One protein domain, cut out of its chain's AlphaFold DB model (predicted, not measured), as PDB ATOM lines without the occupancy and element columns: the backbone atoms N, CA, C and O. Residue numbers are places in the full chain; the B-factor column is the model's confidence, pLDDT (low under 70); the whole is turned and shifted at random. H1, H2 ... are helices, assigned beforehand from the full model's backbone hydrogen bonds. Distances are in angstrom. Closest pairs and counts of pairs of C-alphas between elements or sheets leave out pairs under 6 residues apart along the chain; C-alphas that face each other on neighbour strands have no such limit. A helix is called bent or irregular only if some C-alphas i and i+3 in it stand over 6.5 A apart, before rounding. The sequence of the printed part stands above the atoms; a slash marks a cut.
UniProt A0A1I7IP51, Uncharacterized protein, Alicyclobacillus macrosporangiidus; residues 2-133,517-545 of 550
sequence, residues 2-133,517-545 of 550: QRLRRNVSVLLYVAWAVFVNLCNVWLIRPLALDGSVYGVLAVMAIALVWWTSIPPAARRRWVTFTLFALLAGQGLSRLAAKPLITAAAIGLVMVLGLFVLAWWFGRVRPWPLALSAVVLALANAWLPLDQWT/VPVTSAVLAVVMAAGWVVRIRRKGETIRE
ATOM      1  N   GLN A   2      33.901 -16.505 119.555       79.06
ATOM      2  CA  GLN A   2      32.775 -17.372 119.137       79.06
ATOM      3  C   GLN A   2      31.454 -16.623 118.852       79.06
ATOM      4  O   GLN A   2      30.794 -16.917 117.856       79.06
ATOM      5  N   ARG A   3      31.086 -15.621 119.670       82.00
ATOM      6  CA  ARG A   3      29.892 -14.781 119.430       82.00
ATOM      7  C   ARG A   3      29.976 -14.015 118.102       82.00
ATOM      8  O   ARG A   3      29.005 -14.000 117.358       82.00
ATOM      9  N   LEU A   4      31.152 -13.476 117.768       84.50
ATOM     10  CA  LEU A   4      31.391 -12.771 116.503       84.50
ATOM     11  C   LEU A   4      31.204 -13.704 115.297       84.50
ATOM     12  O   LEU A   4      30.444 -13.387 114.390       84.50
ATOM     13  N   ARG A   5      31.803 -14.905 115.328       86.56
ATOM     14  CA  ARG A   5      31.617 -15.922 114.273       86.56
ATOM     15  C   ARG A   5      30.149 -16.328 114.109       86.56
ATOM     16  O   ARG A   5      29.686 -16.507 112.984       86.56
ATOM     17  N   ARG A   6      29.404 -16.448 115.215       86.62
ATOM     18  CA  ARG A   6      27.964 -16.741 115.187       86.62
ATOM     19  C   ARG A   6      27.184 -15.620 114.500       86.62
ATOM     20  O   ARG A   6      26.410 -15.915 113.594       86.62
ATOM     21  N   ASN A   7      27.416 -14.368 114.881       88.88
ATOM     22  CA  ASN A   7      26.697 -13.222 114.322       88.88
ATOM     23  C   ASN A   7      26.993 -13.043 112.826       88.88
ATOM     24  O   ASN A   7      26.064 -12.922 112.036       88.88
ATOM     25  N   VAL A   8      28.264 -13.152 112.419       91.88
ATOM     26  CA  VAL A   8      28.658 -13.106 111.000       91.88
ATOM     27  C   VAL A   8      27.979 -14.218 110.201       91.88
ATOM     28  O   VAL A   8      27.463 -13.968 109.118       91.88
ATOM     29  N   SER A   9      27.907 -15.440 110.744       91.06
ATOM     30  CA  SER A   9      27.235 -16.538 110.041       91.06
ATOM     31  C   SER A   9      25.751 -16.256 109.799       91.06
ATOM     32  O   SER A   9      25.262 -16.512 108.707       91.06
ATOM     33  N   VAL A  10      25.046 -15.693 110.786       93.06
ATOM     34  CA  VAL A  10      23.623 -15.348 110.671       93.06
ATOM     35  C   VAL A  10      23.410 -14.259 109.619       93.06
ATOM     36  O   VAL A  10      22.536 -14.413 108.771       93.06
ATOM     37  N   LEU A  11      24.240 -13.212 109.630       95.62
ATOM     38  CA  LEU A  11      24.179 -12.139 108.635       95.62
ATOM     39  C   LEU A  11      24.373 -12.666 107.210       95.62
ATOM     40  O   LEU A  11      23.646 -12.257 106.313       95.62
ATOM     41  N   LEU A  12      25.282 -13.625 107.005       95.31
ATOM     42  CA  LEU A  12      25.477 -14.254 105.695       95.31
ATOM     43  C   LEU A  12      24.247 -15.043 105.224       95.31
ATOM     44  O   LEU A  12      23.927 -14.998 104.041       95.31
ATOM     45  N   TYR A  13      23.538 -15.738 106.123       96.88
ATOM     46  CA  TYR A  13      22.283 -16.415 105.768       96.88
ATOM     47  C   TYR A  13      21.194 -15.414 105.373       96.88
ATOM     48  O   TYR A  13      20.529 -15.615 104.362       96.88
ATOM     49  N   VAL A  14      21.045 -14.329 106.135       97.69
ATOM     50  CA  VAL A  14      20.072 -13.268 105.836       97.69
ATOM     51  C   VAL A  14      20.393 -12.601 104.497       97.69
ATOM     52  O   VAL A  14      19.518 -12.490 103.641       97.69
ATOM     53  N   ALA A  15      21.656 -12.229 104.274       97.56
ATOM     54  CA  ALA A  15      22.110 -11.652 103.012       97.56
ATOM     55  C   ALA A  15      21.878 -12.614 101.837       97.56
ATOM     56  O   ALA A  15      21.381 -12.197 100.795       97.56
ATOM     57  N   TRP A  16      22.161 -13.910 102.015       97.75
ATOM     58  CA  TRP A  16      21.880 -14.929 101.003       97.75
ATOM     59  C   TRP A  16      20.383 -15.079 100.716       97.75
ATOM     60  O   TRP A  16      20.006 -15.235  99.559       97.75
ATOM     61  N   ALA A  17      19.524 -15.014 101.738       98.19
ATOM     62  CA  ALA A  17      18.078 -15.128 101.568       98.19
ATOM     63  C   ALA A  17      17.505 -13.991 100.711       98.19
ATOM     64  O   ALA A  17      16.679 -14.245  99.835       98.19
ATOM     65  N   VAL A  18      17.970 -12.756 100.917       98.06
ATOM     66  CA  VAL A  18      17.609 -11.621 100.055       98.06
ATOM     67  C   VAL A  18      18.226 -11.800  98.668       98.06
ATOM     68  O   VAL A  18      17.516 -11.763  97.668       98.06
ATOM     69  N   PHE A  19      19.527 -12.090  98.598       98.12
ATOM     70  CA  PHE A  19      20.263 -12.211  97.340       98.12
ATOM     71  C   PHE A  19      19.720 -13.298  96.405       98.12
ATOM     72  O   PHE A  19      19.621 -13.070  95.202       98.12
ATOM     73  N   VAL A  20      19.328 -14.466  96.919       97.94
ATOM     74  CA  VAL A  20      18.760 -15.527  96.074       97.94
ATOM     75  C   VAL A  20      17.386 -15.136  95.526       97.94
ATOM     76  O   VAL A  20      17.070 -15.472  94.387       97.94
ATOM     77  N   ASN A  21      16.587 -14.381  96.287       98.31
ATOM     78  CA  ASN A  21      15.324 -13.832  95.796       98.31
ATOM     79  C   ASN A  21      15.565 -12.759  94.718       98.31
ATOM     80  O   ASN A  21      14.889 -12.788  93.691       98.31
ATOM     81  N   LEU A  22      16.587 -11.908  94.876       97.69
ATOM     82  CA  LEU A  22      17.024 -10.978  93.824       97.69
ATOM     83  C   LEU A  22      17.473 -11.733  92.564       97.69
ATOM     84  O   LEU A  22      17.000 -11.438  91.474       97.69
ATOM     85  N   CYS A  23      18.306 -12.773  92.694       97.81
ATOM     86  CA  CYS A  23      18.708 -13.617  91.561       97.81
ATOM     87  C   CYS A  23      17.501 -14.272  90.881       97.81
ATOM     88  O   CYS A  23      17.451 -14.360  89.656       97.81
ATOM     89  N   ASN A  24      16.521 -14.731  91.662       97.38
ATOM     90  CA  ASN A  24      15.313 -15.342  91.127       97.38
ATOM     91  C   ASN A  24      14.528 -14.362  90.247       97.38
ATOM     92  O   ASN A  24      14.129 -14.718  89.141       97.38
ATOM     93  N   VAL A  25      14.332 -13.131  90.724       96.50
ATOM     94  CA  VAL A  25      13.535 -12.112  90.028       96.50
ATOM     95  C   VAL A  25      14.305 -11.445  88.887       96.50
ATOM     96  O   VAL A  25      13.722 -11.197  87.840       96.50
ATOM     97  N   TRP A  26      15.600 -11.178  89.053       96.88
ATOM     98  CA  TRP A  26      16.396 -10.412  88.087       96.88
ATOM     99  C   TRP A  26      17.134 -11.265  87.056       96.88
ATOM    100  O   TRP A  26      17.482 -10.749  86.000       96.88
ATOM    101  N   LEU A  27      17.394 -12.545  87.345       96.56
ATOM    102  CA  LEU A  27      18.155 -13.431  86.456       96.56
ATOM    103  C   LEU A  27      17.331 -14.647  86.029       96.56
ATOM    104  O   LEU A  27      17.099 -14.848  84.844       96.56
ATOM    105  N   ILE A  28      16.872 -15.457  86.987       96.62
ATOM    106  CA  ILE A  28      16.296 -16.781  86.701       96.62
ATOM    107  C   ILE A  28      14.955 -16.675  85.971       96.62
ATOM    108  O   ILE A  28      14.770 -17.319  84.940       96.62
ATOM    109  N   ARG A  29      14.020 -15.861  86.479       94.62
ATOM    110  CA  ARG A  29      12.720 -15.641  85.831       94.62
ATOM    111  C   ARG A  29      12.870 -15.000  84.454       94.62
ATOM    112  O   ARG A  29      12.363 -15.606  83.519       94.62
ATOM    113  N   PRO A  30      13.573 -13.862  84.291       93.62
ATOM    114  CA  PRO A  30      13.867 -13.290  82.982       93.62
ATOM    115  C   PRO A  30      14.417 -14.302  81.983       93.62
ATOM    116  O   PRO A  30      13.909 -14.401  80.872       93.62
ATOM    117  N   LEU A  31      15.397 -15.108  82.401       93.50
ATOM    118  CA  LEU A  31      16.015 -16.108  81.539       93.50
ATOM    119  C   LEU A  31      15.001 -17.157  81.071       93.50
ATOM    120  O   LEU A  31      14.960 -17.470  79.886       93.50
ATOM    121  N   ALA A  32      14.156 -17.662  81.973       92.19
ATOM    122  CA  ALA A  32      13.107 -18.622  81.631       92.19
ATOM    123  C   ALA A  32      11.974 -18.004  80.790       92.19
ATOM    124  O   ALA A  32      11.462 -18.655  79.881       92.19
ATOM    125  N   LEU A  33      11.582 -16.764  81.090       89.00
ATOM    126  CA  LEU A  33      10.488 -16.062  80.419       89.00
ATOM    127  C   LEU A  33      10.863 -15.641  78.997       89.00
ATOM    128  O   LEU A  33      10.057 -15.834  78.089       89.00
ATOM    129  N   ASP A  34      12.074 -15.117  78.796       88.12
ATOM    130  CA  ASP A  34      12.528 -14.663  77.478       88.12
ATOM    131  C   ASP A  34      13.119 -15.795  76.634       88.12
ATOM    132  O   ASP A  34      12.941 -15.829  75.423       88.12
ATOM    133  N   GLY A  35      13.824 -16.738  77.268       86.81
ATOM    134  CA  GLY A  35      14.531 -17.823  76.586       86.81
ATOM    135  C   GLY A  35      13.671 -19.043  76.254       86.81
ATOM    136  O   GLY A  35      14.173 -19.972  75.618       86.81
ATOM    137  N   SER A  36      12.410 -19.088  76.703       87.06
ATOM    138  CA  SER A  36      11.532 -20.257  76.562       87.06
ATOM    139  C   SER A  36      12.254 -21.545  77.022       87.06
ATOM    140  O   SER A  36      12.844 -21.578  78.105       87.06
ATOM    141  N   VAL A  37      12.274 -22.604  76.204       90.62
ATOM    142  CA  VAL A  37      12.963 -23.874  76.497       90.62
ATOM    143  C   VAL A  37      14.469 -23.684  76.723       90.62
ATOM    144  O   VAL A  37      15.021 -24.258  77.664       90.62
ATOM    145  N   TYR A  38      15.142 -22.851  75.922       92.19
ATOM    146  CA  TYR A  38      16.578 -22.579  76.087       92.19
ATOM    147  C   TYR A  38      16.869 -21.850  77.399       92.19
ATOM    148  O   TYR A  38      17.848 -22.154  78.080       92.19
ATOM    149  N   GLY A  39      15.969 -20.948  77.790       92.75
ATOM    150  CA  GLY A  39      15.988 -20.277  79.080       92.75
ATOM    151  C   GLY A  39      15.937 -21.258  80.245       92.75
ATOM    152  O   GLY A  39      16.777 -21.215  81.143       92.75
ATOM    153  N   VAL A  40      14.996 -22.205  80.201       94.38
ATOM    154  CA  VAL A  40      14.866 -23.260  81.220       94.38
ATOM    155  C   VAL A  40      16.116 -24.146  81.278       94.38
ATOM    156  O   VAL A  40      16.609 -24.431  82.370       94.38
ATOM    157  N   LEU A  41      16.678 -24.540  80.129       96.44
ATOM    158  CA  LEU A  41      17.929 -25.310  80.074       96.44
ATOM    159  C   LEU A  41      19.096 -24.546  80.713       96.44
ATOM    160  O   LEU A  41      19.857 -25.123  81.495       96.44
ATOM    161  N   ALA A  42      19.207 -23.244  80.448       95.94
ATOM    162  CA  ALA A  42      20.224 -22.395  81.053       95.94
ATOM    163  C   ALA A  42      20.033 -22.262  82.576       95.94
ATOM    164  O   ALA A  42      21.003 -22.374  83.326       95.94
ATOM    165  N   VAL A  43      18.793 -22.125  83.063       96.75
ATOM    166  CA  VAL A  43      18.487 -22.149  84.505       96.75
ATOM    167  C   VAL A  43      18.913 -23.474  85.144       96.75
ATOM    168  O   VAL A  43      19.532 -23.464  86.210       96.75
ATOM    169  N   MET A  44      18.642 -24.614  84.499       97.31
ATOM    170  CA  MET A  44      19.088 -25.925  84.992       97.31
ATOM    171  C   MET A  44      20.615 -26.030  85.040       97.31
ATOM    172  O   MET A  44      21.162 -26.534  86.023       97.31
ATOM    173  N   ALA A  45      21.316 -25.513  84.027       97.50
ATOM    174  CA  ALA A  45      22.774 -25.462  84.016       97.50
ATOM    175  C   ALA A  45      23.322 -24.594  85.164       97.50
ATOM    176  O   ALA A  45      24.207 -25.038  85.897       97.50
ATOM    177  N   ILE A  46      22.751 -23.406  85.393       97.19
ATOM    178  CA  ILE A  46      23.113 -22.524  86.516       97.19
ATOM    179  C   ILE A  46      22.874 -23.231  87.857       97.19
ATOM    180  O   ILE A  46      23.742 -23.211  88.732       97.19
ATOM    181  N   ALA A  47      21.729 -23.897  88.020       96.50
ATOM    182  CA  ALA A  47      21.404 -24.647  89.230       96.50
ATOM    183  C   ALA A  47      22.385 -25.807  89.472       96.50
ATOM    184  O   ALA A  47      22.807 -26.027  90.609       96.50
ATOM    185  N   LEU A  48      22.802 -26.516  88.417       97.06
ATOM    186  CA  LEU A  48      23.796 -27.587  88.495       97.06
ATOM    187  C   LEU A  48      25.181 -27.046  88.877       97.06
ATOM    188  O   LEU A  48      25.835 -27.580  89.777       97.06
ATOM    189  N   VAL A  49      25.621 -25.959  88.241       96.81
ATOM    190  CA  VAL A  49      26.882 -25.276  88.568       96.81
ATOM    191  C   VAL A  49      26.872 -24.832  90.032       96.81
ATOM    192  O   VAL A  49      27.792 -25.160  90.785       96.81
ATOM    193  N   TRP A  50      25.791 -24.199  90.485       96.38
ATOM    194  CA  TRP A  50      25.619 -23.811  91.881       96.38
ATOM    195  C   TRP A  50      25.624 -25.012  92.839       96.38
ATOM    196  O   TRP A  50      26.336 -25.010  93.840       96.38
ATOM    197  N   TRP A  51      24.897 -26.086  92.528       96.44
ATOM    198  CA  TRP A  51      24.879 -27.296  93.356       96.44
ATOM    199  C   TRP A  51      26.275 -27.917  93.503       96.44
ATOM    200  O   TRP A  51      26.675 -28.358  94.589       96.44
ATOM    201  N   THR A  52      27.047 -27.953  92.414       96.00
ATOM    202  CA  THR A  52      28.406 -28.509  92.430       96.00
ATOM    203  C   THR A  52      29.418 -27.602  93.131       96.00
ATOM    204  O   THR A  52      30.432 -28.120  93.618       96.00
ATOM    205  N   SER A  53      29.159 -26.295  93.234       95.88
ATOM    206  CA  SER A  53      30.015 -25.361  93.973       95.88
ATOM    207  C   SER A  53      29.945 -25.561  95.486       95.88
ATOM    208  O   SER A  53      30.928 -25.334  96.189       95.88
ATOM    209  N   ILE A  54      28.838 -26.102  95.998       94.19
ATOM    210  CA  ILE A  54      28.671 -26.348  97.430       94.19
ATOM    211  C   ILE A  54      29.406 -27.642  97.851       94.19
ATOM    212  O   ILE A  54      29.181 -28.715  97.265       94.19
ATOM    213  N   PRO A  55      30.247 -27.604  98.909       92.00
ATOM    214  CA  PRO A  55      30.897 -28.794  99.455       92.00
ATOM    215  C   PRO A  55      29.882 -29.880  99.858       92.00
ATOM    216  O   PRO A  55      28.890 -29.546 100.511       92.00
ATOM    217  N   PRO A  56      30.127 -31.176  99.564       90.75
ATOM    218  CA  PRO A  56      29.162 -32.257  99.803       90.75
ATOM    219  C   PRO A  56      28.573 -32.287 101.220       90.75
ATOM    220  O   PRO A  56      27.359 -32.398 101.375       90.75
ATOM    221  N   ALA A  57      29.407 -32.071 102.243       90.62
ATOM    222  CA  ALA A  57      28.991 -32.051 103.649       90.62
ATOM    223  C   ALA A  57      28.000 -30.921 104.002       90.62
ATOM    224  O   ALA A  57      27.308 -30.993 105.017       90.62
ATOM    225  N   ALA A  58      27.928 -29.864 103.188       91.38
ATOM    226  CA  ALA A  58      27.094 -28.689 103.430       91.38
ATOM    227  C   ALA A  58      25.895 -28.570 102.468       91.38
ATOM    228  O   ALA A  58      25.003 -27.763 102.735       91.38
ATOM    229  N   ARG A  59      25.833 -29.379 101.395       93.69
ATOM    230  CA  ARG A  59      24.801 -29.301 100.338       93.69
ATOM    231  C   ARG A  59      23.386 -29.336 100.884       93.69
ATOM    232  O   ARG A  59      22.608 -28.430 100.614       93.69
ATOM    233  N   ARG A  60      23.079 -30.338 101.711       94.69
ATOM    234  CA  ARG A  60      21.742 -30.518 102.292       94.69
ATOM    235  C   ARG A  60      21.264 -29.258 103.021       94.69
ATOM    236  O   ARG A  60      20.143 -28.820 102.790       94.69
ATOM    237  N   ARG A  61      22.121 -28.642 103.846       94.88
ATOM    238  CA  ARG A  61      21.790 -27.421 104.605       94.88
ATOM    239  C   ARG A  61      21.556 -26.226 103.686       94.88
ATOM    240  O   ARG A  61      20.521 -25.581 103.793       94.88
ATOM    241  N   TRP A  62      22.500 -25.945 102.787       95.25
ATOM    242  CA  TRP A  62      22.433 -24.777 101.903       95.25
ATOM    243  C   TRP A  62      21.290 -24.855 100.900       95.25
ATOM    244  O   TRP A  62      20.610 -23.859 100.672       95.25
ATOM    245  N   VAL A  63      21.036 -26.035 100.342       95.94
ATOM    246  CA  VAL A  63      19.953 -26.226  99.374       95.94
ATOM    247  C   VAL A  63      18.604 -26.105 100.051       95.94
ATOM    248  O   VAL A  63      17.762 -25.349  99.579       95.94
ATOM    249  N   THR A  64      18.429 -26.744 101.208       96.94
ATOM    250  CA  THR A  64      17.178 -26.614 101.964       96.94
ATOM    251  C   THR A  64      16.941 -25.167 102.403       96.94
ATOM    252  O   THR A  64      15.823 -24.679 102.291       96.94
ATOM    253  N   PHE A  65      17.981 -24.448 102.844       97.94
ATOM    254  CA  PHE A  65      17.863 -23.027 103.191       97.94
ATOM    255  C   PHE A  65      17.519 -22.143 101.982       97.94
ATOM    256  O   PHE A  65      16.709 -21.231 102.092       97.94
ATOM    257  N   THR A  66      18.112 -22.418 100.820       97.62
ATOM    258  CA  THR A  66      17.847 -21.658  99.590       97.62
ATOM    259  C   THR A  66      16.412 -21.877  99.115       97.62
ATOM    260  O   THR A  66      15.718 -20.912  98.810       97.62
ATOM    261  N   LEU A  67      15.931 -23.125  99.134       97.56
ATOM    262  CA  LEU A  67      14.531 -23.446  98.843       97.56
ATOM    263  C   LEU A  67      13.583 -22.784  99.846       97.56
ATOM    264  O   LEU A  67      12.589 -22.199  99.435       97.56
ATOM    265  N   PHE A  68      13.915 -22.813 101.140       98.31
ATOM    266  CA  PHE A  68      13.173 -22.085 102.169       98.31
ATOM    267  C   PHE A  68      13.057 -20.594 101.829       98.31
ATOM    268  O   PHE A  68      11.950 -20.067 101.811       98.31
ATOM    269  N   ALA A  69      14.169 -19.924 101.512       98.19
ATOM    270  CA  ALA A  69      14.179 -18.494 101.212       98.19
ATOM    271  C   ALA A  69      13.368 -18.146  99.953       98.19
ATOM    272  O   ALA A  69      12.624 -17.167  99.963       98.19
ATOM    273  N   LEU A  70      13.482 -18.951  98.890       97.88
ATOM    274  CA  LEU A  70      12.733 -18.754  97.645       97.88
ATOM    275  C   LEU A  70      11.227 -18.975  97.836       97.88
ATOM    276  O   LEU A  70      10.421 -18.173  97.370       97.88
ATOM    277  N   LEU A  71      10.838 -20.046  98.535       97.88
ATOM    278  CA  LEU A  71       9.431 -20.356  98.798       97.88
ATOM    279  C   LEU A  71       8.799 -19.356  99.766       97.88
ATOM    280  O   LEU A  71       7.667 -18.938  99.543       97.88
ATOM    281  N   ALA A  72       9.529 -18.936 100.804       97.50
ATOM    282  CA  ALA A  72       9.063 -17.910 101.729       97.50
ATOM    283  C   ALA A  72       8.863 -16.572 101.007       97.50
ATOM    284  O   ALA A  72       7.793 -15.983 101.130       97.50
ATOM    285  N   GLY A  73       9.838 -16.127 100.205       96.56
ATOM    286  CA  GLY A  73       9.714 -14.898  99.417       96.56
ATOM    287  C   GLY A  73       8.521 -14.938  98.458       96.56
ATOM    288  O   GLY A  73       7.696 -14.028  98.460       96.56
ATOM    289  N   GLN A  74       8.379 -16.028  97.697       95.62
ATOM    290  CA  GLN A  74       7.273 -16.209  96.752       95.62
ATOM    291  C   GLN A  74       5.905 -16.280  97.434       95.62
ATOM    292  O   GLN A  74       4.924 -15.728  96.939       95.62
ATOM    293  N   GLY A  75       5.831 -16.995  98.553       95.31
ATOM    294  CA  GLY A  75       4.605 -17.141  99.319       95.31
ATOM    295  C   GLY A  75       4.157 -15.822  99.943       95.31
ATOM    296  O   GLY A  75       2.983 -15.481  99.851       95.31
ATOM    297  N   LEU A  76       5.089 -15.055 100.519       95.25
ATOM    298  CA  LEU A  76       4.796 -13.760 101.137       95.25
ATOM    299  C   LEU A  76       4.309 -12.730 100.107       95.25
ATOM    300  O   LEU A  76       3.311 -12.066 100.366       95.25
ATOM    301  N   SER A  77       4.926 -12.660  98.923       92.94
ATOM    302  CA  SER A  77       4.474 -11.771  97.836       92.94
ATOM    303  C   SER A  77       3.038 -12.073  97.399       92.94
ATOM    304  O   SER A  77       2.218 -11.166  97.303       92.94
ATOM    305  N   ARG A  78       2.666 -13.353  97.254       91.19
ATOM    306  CA  ARG A  78       1.280 -13.734  96.918       91.19
ATOM    307  C   ARG A  78       0.263 -13.357  97.993       91.19
ATOM    308  O   ARG A  78      -0.916 -13.185  97.689       91.19
ATOM    309  N   LEU A  79       0.693 -13.279  99.249       91.00
ATOM    310  CA  LEU A  79      -0.168 -12.900 100.367       91.00
ATOM    311  C   LEU A  79      -0.296 -11.385 100.524       91.00
ATOM    312  O   LEU A  79      -1.277 -10.951 101.120       91.00
ATOM    313  N   ALA A  80       0.617 -10.594  99.952       84.88
ATOM    314  CA  ALA A  80       0.566  -9.132 100.008       84.88
ATOM    315  C   ALA A  80      -0.722  -8.555  99.389       84.88
ATOM    316  O   ALA A  80      -1.148  -7.465  99.752       84.88
ATOM    317  N   ALA A  81      -1.383  -9.305  98.500       78.75
ATOM    318  CA  ALA A  81      -2.651  -8.903  97.902       78.75
ATOM    319  C   ALA A  81      -3.886  -9.121  98.805       78.75
ATOM    320  O   ALA A  81      -4.981  -8.691  98.440       78.75
ATOM    321  N   LYS A  82      -3.750  -9.816  99.943       84.88
ATOM    322  CA  LYS A  82      -4.860 -10.146 100.853       84.88
ATOM    323  C   LYS A  82      -4.971  -9.132 102.002       84.88
ATOM    324  O   LYS A  82      -3.982  -8.474 102.319       84.88
ATOM    325  N   PRO A  83      -6.132  -9.049 102.686       86.00
ATOM    326  CA  PRO A  83      -6.267  -8.258 103.907       86.00
ATOM    327  C   PRO A  83      -5.185  -8.615 104.929       86.00
ATOM    328  O   PRO A  83      -4.860  -9.794 105.091       86.00
ATOM    329  N   LEU A  84      -4.661  -7.615 105.644       87.56
ATOM    330  CA  LEU A  84      -3.486  -7.753 106.514       87.56
ATOM    331  C   LEU A  84      -3.602  -8.922 107.505       87.56
ATOM    332  O   LEU A  84      -2.663  -9.697 107.654       87.56
ATOM    333  N   ILE A  85      -4.763  -9.083 108.146       91.06
ATOM    334  CA  ILE A  85      -5.006 -10.150 109.132       91.06
ATOM    335  C   ILE A  85      -4.934 -11.528 108.465       91.06
ATOM    336  O   ILE A  85      -4.247 -12.427 108.950       91.06
ATOM    337  N   THR A  86      -5.606 -11.694 107.324       91.00
ATOM    338  CA  THR A  86      -5.598 -12.943 106.553       91.00
ATOM    339  C   THR A  86      -4.201 -13.255 106.020       91.00
ATOM    340  O   THR A  86      -3.744 -14.395 106.112       91.00
ATOM    341  N   ALA A  87      -3.504 -12.244 105.495       91.44
ATOM    342  CA  ALA A  87      -2.134 -12.358 105.017       91.44
ATOM    343  C   ALA A  87      -1.180 -12.778 106.146       91.44
ATOM    344  O   ALA A  87      -0.390 -13.704 105.963       91.44
ATOM    345  N   ALA A  88      -1.300 -12.168 107.329       93.81
ATOM    346  CA  ALA A  88      -0.492 -12.493 108.499       93.81
ATOM    347  C   ALA A  88      -0.754 -13.919 109.006       93.81
ATOM    348  O   ALA A  88       0.198 -14.660 109.252       93.81
ATOM    349  N   ALA A  89      -2.020 -14.338 109.110       95.25
ATOM    350  CA  ALA A  89      -2.383 -15.672 109.585       95.25
ATOM    351  C   ALA A  89      -1.878 -16.779 108.644       95.25
ATOM    352  O   ALA A  89      -1.179 -17.698 109.079       95.25
ATOM    353  N   ILE A  90      -2.172 -16.674 107.343       95.31
ATOM    354  CA  ILE A  90      -1.722 -17.659 106.345       95.31
ATOM    355  C   ILE A  90      -0.196 -17.620 106.210       95.31
ATOM    356  O   ILE A  90       0.450 -18.669 106.139       95.31
ATOM    357  N   GLY A  91       0.391 -16.421 106.220       95.06
ATOM    358  CA  GLY A  91       1.834 -16.219 106.144       95.06
ATOM    359  C   GLY A  91       2.565 -16.879 107.305       95.06
ATOM    360  O   GLY A  91       3.549 -17.583 107.078       95.06
ATOM    361  N   LEU A  92       2.052 -16.740 108.531       96.44
ATOM    362  CA  LEU A  92       2.611 -17.387 109.715       96.44
ATOM    363  C   LEU A  92       2.575 -18.915 109.588       96.44
ATOM    364  O   LEU A  92       3.606 -19.559 109.781       96.44
ATOM    365  N   VAL A  93       1.430 -19.495 109.218       97.44
ATOM    366  CA  VAL A  93       1.287 -20.953 109.036       97.44
ATOM    367  C   VAL A  93       2.259 -21.472 107.974       97.44
ATOM    368  O   VAL A  93       2.974 -22.449 108.206       97.44
ATOM    369  N   MET A  94       2.341 -20.791 106.831       97.50
ATOM    370  CA  MET A  94       3.249 -21.147 105.743       97.50
ATOM    371  C   MET A  94       4.720 -21.065 106.175       97.50
ATOM    372  O   MET A  94       5.479 -22.013 105.957       97.50
ATOM    373  N   VAL A  95       5.134 -19.959 106.802       96.75
ATOM    374  CA  VAL A  95       6.515 -19.763 107.268       96.75
ATOM    375  C   VAL A  95       6.880 -20.798 108.328       96.75
ATOM    376  O   VAL A  95       7.970 -21.357 108.253       96.75
ATOM    377  N   LEU A  96       5.981 -21.112 109.267       97.50
ATOM    378  CA  LEU A  96       6.196 -22.161 110.269       97.50
ATOM    379  C   LEU A  96       6.345 -23.545 109.624       97.50
ATOM    380  O   LEU A  96       7.268 -24.281 109.973       97.50
ATOM    381  N   GLY A  97       5.503 -23.885 108.644       97.19
ATOM    382  CA  GLY A  97       5.623 -25.138 107.893       97.19
ATOM    383  C   GLY A  97       6.972 -25.261 107.176       97.19
ATOM    384  O   GLY A  97       7.690 -26.250 107.347       97.19
ATOM    385  N   LEU A  98       7.373 -24.219 106.440       97.06
ATOM    386  CA  LEU A  98       8.676 -24.158 105.767       97.06
ATOM    387  C   LEU A  98       9.844 -24.190 106.766       97.06
ATOM    388  O   LEU A  98      10.871 -24.822 106.505       97.06
ATOM    389  N   PHE A  99       9.688 -23.545 107.922       97.50
ATOM    390  CA  PHE A  99      10.676 -23.528 108.995       97.50
ATOM    391  C   PHE A  99      10.908 -24.928 109.563       97.50
ATOM    392  O   PHE A  99      12.058 -25.354 109.679       97.50
ATOM    393  N   VAL A 100       9.838 -25.668 109.877       96.94
ATOM    394  CA  VAL A 100       9.925 -27.046 110.387       96.94
ATOM    395  C   VAL A 100      10.610 -27.949 109.365       96.94
ATOM    396  O   VAL A 100      11.524 -28.690 109.731       96.94
ATOM    397  N   LEU A 101      10.257 -27.838 108.080       95.06
ATOM    398  CA  LEU A 101      10.919 -28.586 107.007       95.06
ATOM    399  C   LEU A 101      12.415 -28.254 106.923       95.06
ATOM    400  O   LEU A 101      13.256 -29.155 106.888       95.06
ATOM    401  N   ALA A 102      12.783 -26.973 106.955       95.75
ATOM    402  CA  ALA A 102      14.179 -26.556 106.871       95.75
ATOM    403  C   ALA A 102      15.006 -26.950 108.105       95.75
ATOM    404  O   ALA A 102      16.185 -27.312 107.989       95.75
ATOM    405  N   TRP A 103      14.394 -26.927 109.284       96.50
ATOM    406  CA  TRP A 103      15.026 -27.341 110.528       96.50
ATOM    407  C   TRP A 103      15.199 -28.863 110.601       96.50
ATOM    408  O   TRP A 103      16.312 -29.343 110.833       96.50
ATOM    409  N   TRP A 104      14.137 -29.628 110.339       95.88
ATOM    410  CA  TRP A 104      14.141 -31.085 110.456       95.88
ATOM    411  C   TRP A 104      14.897 -31.755 109.307       95.88
ATOM    412  O   TRP A 104      15.866 -32.491 109.533       95.88
ATOM    413  N   PHE A 105      14.514 -31.452 108.064       94.69
ATOM    414  CA  PHE A 105      15.157 -32.019 106.887       94.69
ATOM    415  C   PHE A 105      16.493 -31.338 106.613       94.69
ATOM    416  O   PHE A 105      17.485 -32.023 106.411       94.69
ATOM    417  N   GLY A 106      16.577 -30.013 106.639       91.50
ATOM    418  CA  GLY A 106      17.822 -29.313 106.309       91.50
ATOM    419  C   GLY A 106      18.885 -29.376 107.405       91.50
ATOM    420  O   GLY A 106      20.062 -29.183 107.103       91.50
ATOM    421  N   ARG A 107      18.506 -29.647 108.667       95.12
ATOM    422  CA  ARG A 107      19.363 -29.467 109.859       95.12
ATOM    423  C   ARG A 107      19.944 -28.045 109.937       95.12
ATOM    424  O   ARG A 107      21.070 -27.849 110.405       95.12
ATOM    425  N   VAL A 108      19.201 -27.054 109.436       93.44
ATOM    426  CA  VAL A 108      19.564 -25.633 109.511       93.44
ATOM    427  C   VAL A 108      19.259 -25.127 110.920       93.44
ATOM    428  O   VAL A 108      18.304 -25.563 111.556       93.44
ATOM    429  N   ARG A 109      20.091 -24.228 111.453       94.69
ATOM    430  CA  ARG A 109      19.848 -23.651 112.782       94.69
ATOM    431  C   ARG A 109      18.589 -22.765 112.752       94.69
ATOM    432  O   ARG A 109      18.388 -22.069 111.760       94.69
ATOM    433  N   PRO A 110      17.799 -22.716 113.838       95.19
ATOM    434  CA  PRO A 110      16.537 -21.973 113.867       95.19
ATOM    435  C   PRO A 110      16.723 -20.455 113.720       95.19
ATOM    436  O   PRO A 110      15.958 -19.804 113.020       95.19
ATOM    437  N   TRP A 111      17.775 -19.887 114.319       95.19
ATOM    438  CA  TRP A 111      18.020 -18.438 114.301       95.19
ATOM    439  C   TRP A 111      18.170 -17.832 112.890       95.19
ATOM    440  O   TRP A 111      17.475 -16.862 112.598       95.19
ATOM    441  N   PRO A 112      19.021 -18.379 111.998       95.69
ATOM    442  CA  PRO A 112      19.073 -17.948 110.601       95.69
ATOM    443  C   PRO A 112      17.732 -18.018 109.867       95.69
ATOM    444  O   PRO A 112      17.425 -17.108 109.103       95.69
ATOM    445  N   LEU A 113      16.936 -19.069 110.094       96.94
ATOM    446  CA  LEU A 113      15.626 -19.232 109.453       96.94
ATOM    447  C   LEU A 113      14.651 -18.146 109.912       96.94
ATOM    448  O   LEU A 113      14.051 -17.480 109.075       96.94
ATOM    449  N   ALA A 114      14.548 -17.928 111.227       96.94
ATOM    450  CA  ALA A 114      13.658 -16.926 111.807       96.94
ATOM    451  C   ALA A 114      14.018 -15.509 111.337       96.94
ATOM    452  O   ALA A 114      13.158 -14.788 110.843       96.94
ATOM    453  N   LEU A 115      15.298 -15.127 111.416       97.44
ATOM    454  CA  LEU A 115      15.736 -13.795 110.990       97.44
ATOM    455  C   LEU A 115      15.577 -13.585 109.483       97.44
ATOM    456  O   LEU A 115      15.169 -12.508 109.066       97.44
ATOM    457  N   SER A 116      15.839 -14.608 108.665       97.94
ATOM    458  CA  SER A 116      15.624 -14.505 107.217       97.94
ATOM    459  C   SER A 116      14.140 -14.386 106.877       97.94
ATOM    460  O   SER A 116      13.793 -13.597 106.010       97.94
ATOM    461  N   ALA A 117      13.259 -15.112 107.574       97.44
ATOM    462  CA  ALA A 117      11.814 -14.975 107.397       97.44
ATOM    463  C   ALA A 117      11.329 -13.564 107.745       97.44
ATOM    464  O   ALA A 117      10.582 -12.978 106.970       97.44
ATOM    465  N   VAL A 118      11.793 -13.002 108.869       97.50
ATOM    466  CA  VAL A 118      11.461 -11.626 109.273       97.50
ATOM    467  C   VAL A 118      11.956 -10.624 108.234       97.50
ATOM    468  O   VAL A 118      11.187  -9.777 107.798       97.50
ATOM    469  N   VAL A 119      13.208 -10.738 107.782       97.94
ATOM    470  CA  VAL A 119      13.762  -9.823 106.771       97.94
ATOM    471  C   VAL A 119      13.021  -9.940 105.440       97.94
ATOM    472  O   VAL A 119      12.712  -8.919 104.837       97.94
ATOM    473  N   LEU A 120      12.676 -11.150 104.994       97.44
ATOM    474  CA  LEU A 120      11.882 -11.342 103.777       97.44
ATOM    475  C   LEU A 120      10.451 -10.810 103.925       97.44
ATOM    476  O   LEU A 120       9.916 -10.273 102.957       97.44
ATOM    477  N   ALA A 121       9.840 -10.926 105.107       96.00
ATOM    478  CA  ALA A 121       8.526 -10.353 105.389       96.00
ATOM    479  C   ALA A 121       8.564  -8.821 105.363       96.00
ATOM    480  O   ALA A 121       7.741  -8.218 104.687       96.00
ATOM    481  N   LEU A 122       9.559  -8.203 106.009       95.88
ATOM    482  CA  LEU A 122       9.764  -6.753 105.958       95.88
ATOM    483  C   LEU A 122      10.028  -6.271 104.528       95.88
ATOM    484  O   LEU A 122       9.465  -5.267 104.104       95.88
ATOM    485  N   ALA A 123      10.836  -7.008 103.765       95.75
ATOM    486  CA  ALA A 123      11.135  -6.650 102.387       95.75
ATOM    487  C   ALA A 123       9.891  -6.748 101.483       95.75
ATOM    488  O   ALA A 123       9.677  -5.852 100.677       95.75
ATOM    489  N   ASN A 124       9.044  -7.774 101.657       94.12
ATOM    490  CA  ASN A 124       7.769  -7.896 100.932       94.12
ATOM    491  C   ASN A 124       6.712  -6.881 101.386       94.12
ATOM    492  O   ASN A 124       5.858  -6.515 100.586       94.12
ATOM    493  N   ALA A 125       6.754  -6.446 102.648       91.69
ATOM    494  CA  ALA A 125       5.881  -5.389 103.151       91.69
ATOM    495  C   ALA A 125       6.255  -4.013 102.577       91.69
ATOM    496  O   ALA A 125       5.374  -3.188 102.380       91.69
ATOM    497  N   TRP A 126       7.543  -3.775 102.301       92.81
ATOM    498  CA  TRP A 126       8.003  -2.565 101.614       92.81
ATOM    499  C   TRP A 126       7.676  -2.587 100.119       92.81
ATOM    500  O   TRP A 126       7.099  -1.638  99.602       92.81
ATOM    501  N   LEU A 127       8.057  -3.663  99.428       93.88
ATOM    502  CA  LEU A 127       7.781  -3.856  98.010       93.88
ATOM    503  C   LEU A 127       7.592  -5.358  97.756       93.88
ATOM    504  O   LEU A 127       8.528  -6.128  98.002       93.88
ATOM    505  N   PRO A 128       6.428  -5.813  97.266       93.06
ATOM    506  CA  PRO A 128       6.206  -7.226  96.974       93.06
ATOM    507  C   PRO A 128       7.251  -7.789  95.999       93.06
ATOM    508  O   PRO A 128       7.687  -7.106  95.073       93.06
ATOM    509  N   LEU A 129       7.676  -9.041  96.203       94.12
ATOM    510  CA  LEU A 129       8.761  -9.670  95.429       94.12
ATOM    511  C   LEU A 129       8.536  -9.653  93.906       94.12
ATOM    512  O   LEU A 129       9.489  -9.568  93.136       94.12
ATOM    513  N   ASP A 130       7.290  -9.766  93.458       90.69
ATOM    514  CA  ASP A 130       6.889  -9.650  92.052       90.69
ATOM    515  C   ASP A 130       7.225  -8.277  91.453       90.69
ATOM    516  O   ASP A 130       7.634  -8.210  90.299       90.69
ATOM    517  N   GLN A 131       7.192  -7.223  92.269       94.19
ATOM    518  CA  GLN A 131       7.485  -5.841  91.884       94.19
ATOM    519  C   GLN A 131       8.984  -5.507  91.929       94.19
ATOM    520  O   GLN A 131       9.411  -4.444  91.478       94.19
ATOM    521  N   TRP A 132       9.835  -6.407  92.442       96.38
ATOM    522  CA  TRP A 132      11.288  -6.178  92.480       96.38
ATOM    523  C   TRP A 132      11.911  -6.122  91.085       96.38
ATOM    524  O   TRP A 132      13.049  -5.682  90.942       96.38
ATOM    525  N   THR A 133      11.193  -6.557  90.051       96.00
ATOM    526  CA  THR A 133      11.593  -6.420  88.647       96.00
ATOM    527  C   THR A 133      11.894  -4.961  88.291       96.00
ATOM    528  O   THR A 133      12.899  -4.708  87.621       96.00
ATOM    529  N   VAL A 517      21.636  -5.833  87.019       95.19
ATOM    530  CA  VAL A 517      21.670  -7.189  86.443       95.19
ATOM    531  C   VAL A 517      23.114  -7.687  86.233       95.19
ATOM    532  O   VAL A 517      23.430  -8.773  86.738       95.19
ATOM    533  N   PRO A 518      24.027  -6.925  85.586       96.44
ATOM    534  CA  PRO A 518      25.442  -7.293  85.515       96.44
ATOM    535  C   PRO A 518      26.094  -7.508  86.884       96.44
ATOM    536  O   PRO A 518      26.778  -8.512  87.083       96.44
ATOM    537  N   VAL A 519      25.847  -6.618  87.851       97.38
ATOM    538  CA  VAL A 519      26.430  -6.723  89.200       97.38
ATOM    539  C   VAL A 519      25.931  -7.978  89.912       97.38
ATOM    540  O   VAL A 519      26.732  -8.728  90.465       97.38
ATOM    541  N   THR A 520      24.633  -8.267  89.849       97.38
ATOM    542  CA  THR A 520      24.055  -9.463  90.484       97.38
ATOM    543  C   THR A 520      24.584 -10.742  89.837       97.38
ATOM    544  O   THR A 520      24.927 -11.692  90.542       97.38
ATOM    545  N   SER A 521      24.744 -10.747  88.510       97.31
ATOM    546  CA  SER A 521      25.359 -11.856  87.770       97.31
ATOM    547  C   SER A 521      26.814 -12.084  88.191       97.31
ATOM    548  O   SER A 521      27.209 -13.219  88.460       97.31
ATOM    549  N   ALA A 522      27.602 -11.011  88.314       98.00
ATOM    550  CA  ALA A 522      28.992 -11.080  88.753       98.00
ATOM    551  C   ALA A 522      29.110 -11.600  90.195       98.00
ATOM    552  O   ALA A 522      29.915 -12.493  90.462       98.00
ATOM    553  N   VAL A 523      28.273 -11.111  91.116       97.88
ATOM    554  CA  VAL A 523      28.242 -11.596  92.505       97.88
ATOM    555  C   VAL A 523      27.884 -13.082  92.551       97.88
ATOM    556  O   VAL A 523      28.549 -13.848  93.252       97.88
ATOM    557  N   LEU A 524      26.891 -13.524  91.772       97.62
ATOM    558  CA  LEU A 524      26.510 -14.934  91.696       97.62
ATOM    559  C   LEU A 524      27.675 -15.803  91.191       97.62
ATOM    560  O   LEU A 524      27.985 -16.830  91.801       97.62
ATOM    561  N   ALA A 525      28.360 -15.366  90.132       97.88
ATOM    562  CA  ALA A 525      29.529 -16.054  89.587       97.88
ATOM    563  C   ALA A 525      30.678 -16.140  90.609       97.88
ATOM    564  O   ALA A 525      31.260 -17.211  90.789       97.88
ATOM    565  N   VAL A 526      30.961 -15.054  91.338       97.62
ATOM    566  CA  VAL A 526      31.978 -15.025  92.403       97.62
ATOM    567  C   VAL A 526      31.628 -15.998  93.530       97.62
ATOM    568  O   VAL A 526      32.500 -16.741  93.979       97.62
ATOM    569  N   VAL A 527      30.362 -16.056  93.960       95.94
ATOM    570  CA  VAL A 527      29.916 -17.011  94.990       95.94
ATOM    571  C   VAL A 527      30.127 -18.457  94.528       95.94
ATOM    572  O   VAL A 527      30.639 -19.279  95.293       95.94
ATOM    573  N   MET A 528      29.785 -18.775  93.276       96.75
ATOM    574  CA  MET A 528      29.998 -20.113  92.712       96.75
ATOM    575  C   MET A 528      31.492 -20.458  92.603       96.75
ATOM    576  O   MET A 528      31.911 -21.529  93.050       96.75
ATOM    577  N   ALA A 529      32.315 -19.545  92.081       96.94
ATOM    578  CA  ALA A 529      33.756 -19.744  91.949       96.94
ATOM    579  C   ALA A 529      34.434 -19.934  93.318       96.94
ATOM    580  O   ALA A 529      35.206 -20.877  93.509       96.94
ATOM    581  N   ALA A 530      34.089 -19.102  94.305       95.06
ATOM    582  CA  ALA A 530      34.584 -19.235  95.672       95.06
ATOM    583  C   ALA A 530      34.185 -20.584  96.295       95.06
ATOM    584  O   ALA A 530      35.008 -21.229  96.953       95.06
ATOM    585  N   GLY A 531      32.957 -21.053  96.042       93.75
ATOM    586  CA  GLY A 531      32.493 -22.380  96.454       93.75
ATOM    587  C   GLY A 531      33.383 -23.508  95.921       93.75
ATOM    588  O   GLY A 531      33.844 -24.358  96.693       93.75
ATOM    589  N   TRP A 532      33.716 -23.477  94.626       95.19
ATOM    590  CA  TRP A 532      34.644 -24.443  94.027       95.19
ATOM    591  C   TRP A 532      36.056 -24.360  94.608       95.19
ATOM    592  O   TRP A 532      36.621 -25.400  94.950       95.19
ATOM    593  N   VAL A 533      36.612 -23.159  94.793       94.06
ATOM    594  CA  VAL A 533      37.950 -22.983  95.390       94.06
ATOM    595  C   VAL A 533      38.005 -23.586  96.798       94.06
ATOM    596  O   VAL A 533      38.921 -24.347  97.113       94.06
ATOM    597  N   VAL A 534      36.997 -23.320  97.635       91.38
ATOM    598  CA  VAL A 534      36.899 -23.900  98.987       91.38
ATOM    599  C   VAL A 534      36.772 -25.424  98.930       91.38
ATOM    600  O   VAL A 534      37.380 -26.130  99.739       91.38
ATOM    601  N   ARG A 535      36.010 -25.953  97.967       88.62
ATOM    602  CA  ARG A 535      35.850 -27.397  97.766       88.62
ATOM    603  C   ARG A 535      37.167 -28.077  97.383       88.62
ATOM    604  O   ARG A 535      37.438 -29.161  97.896       88.62
ATOM    605  N   ILE A 536      37.963 -27.470  96.502       90.56
ATOM    606  CA  ILE A 536      39.249 -28.023  96.049       90.56
ATOM    607  C   ILE A 536      40.273 -28.005  97.190       90.56
ATOM    608  O   ILE A 536      40.888 -29.033  97.462       90.56
ATOM    609  N   ARG A 537      40.394 -26.886  97.921       89.38
ATOM    610  CA  ARG A 537      41.346 -26.763  99.043       89.38
ATOM    611  C   ARG A 537      41.115 -27.817 100.130       89.38
ATOM    612  O   ARG A 537      42.058 -28.478 100.544       89.38
ATOM    613  N   ARG A 538      39.855 -28.057 100.510       82.75
ATOM    614  CA  ARG A 538      39.512 -29.068 101.529       82.75
ATOM    615  C   ARG A 538      39.823 -30.503 101.113       82.75
ATOM    616  O   ARG A 538      40.153 -31.307 101.972       82.75
ATOM    617  N   LYS A 539      39.715 -30.832  99.819       76.38
ATOM    618  CA  LYS A 539      40.125 -32.152  99.309       76.38
ATOM    619  C   LYS A 539      41.641 -32.347  99.391       76.38
ATOM    620  O   LYS A 539      42.080 -33.458  99.649       76.38
ATOM    621  N   GLY A 540      42.425 -31.285  99.189       71.44
ATOM    622  CA  GLY A 540      43.883 -31.337  99.323       71.44
ATOM    623  C   GLY A 540      44.350 -31.577 100.762       71.44
ATOM    624  O   GLY A 540      45.324 -32.290 100.971       71.44
ATOM    625  N   GLU A 541      43.631 -31.041 101.751       66.50
ATOM    626  CA  GLU A 541      43.917 -31.269 103.178       66.50
ATOM    627  C   GLU A 541      43.640 -32.718 103.605       66.50
ATOM    628  O   GLU A 541      44.399 -33.272 104.386       66.50
ATOM    629  N   THR A 542      42.617 -33.372 103.042       59.78
ATOM    630  CA  THR A 542      42.276 -34.771 103.384       59.78
ATOM    631  C   THR A 542      43.230 -35.805 102.776       59.78
ATOM    632  O   THR A 542      43.196 -36.959 103.180       59.78
ATOM    633  N   ILE A 543      44.055 -35.416 101.799       60.34
ATOM    634  CA  ILE A 543      45.015 -36.308 101.123       60.34
ATOM    635  C   ILE A 543      46.421 -36.192 101.745       60.34
ATOM    636  O   ILE A 543      47.242 -37.082 101.561       60.34
ATOM    637  N   ARG A 544      46.710 -35.130 102.513       55.12
ATOM    638  CA  ARG A 544      48.011 -34.928 103.185       55.12
ATOM    639  C   ARG A 544      48.136 -35.598 104.562       55.12
ATOM    640  O   ARG A 544      49.194 -35.498 105.170       55.12
ATOM    641  N   GLU A 545      47.101 -36.290 105.028       52.94
ATOM    642  CA  GLU A 545      47.161 -37.205 106.178       52.94
ATOM    643  C   GLU A 545      46.905 -38.633 105.675       52.94
ATOM    644  O   GLU A 545      45.768 -39.109 105.706       52.94
TER     645      GLU A 545
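Overview. This is residues 2 to 133 and 517 to 545 of the 550 residues of an uncharacterized protein of Alicyclobacillus macrosporangiidus (UniProt A0A1I7IP51). H2, H3 and H4 make an up-and-down bundle, alternating in direction, crossed by the long arm H1a. H1b folds back, H6 runs past its end, and residues 540 to 545 stick out. The printed part, 161 residues with six named helices, is all helix and compact: radius of gyration of the C-alphas 17.0 A, spans 60, 42 and 25 A.

Arrangement. H1, residues 2 to 53, assigned by its hydrogen bonds as one helix, is bent: C-alphas 34 and 37, ending H1a and beginning H1b, are 9.3 A apart. H1a touches H2, residues 56 to 79, at a steep tilt of 63 degrees. H3, residues 84 to 104, makes hairpins with H2 and H4, residues 110 to 126. H5, residues 129 to 133, touches H1a; H6, residues 517 to 543, touches H1b. Every O i to N i+4 pair in H1b, H3 and H4 is within hydrogen-bond range.

Along the chain. H1a, 46.4 A long, begins at (32.775, -17.372, 119.137); H6, 40.1 A long, ends at (45.015, -36.308, 101.123).

Size, cuts and confidence. Across the cut, residues 134 to 516, C-alphas 133 and 517 are 10.3 A apart. Residues 541 to 545 have pLDDT under 70.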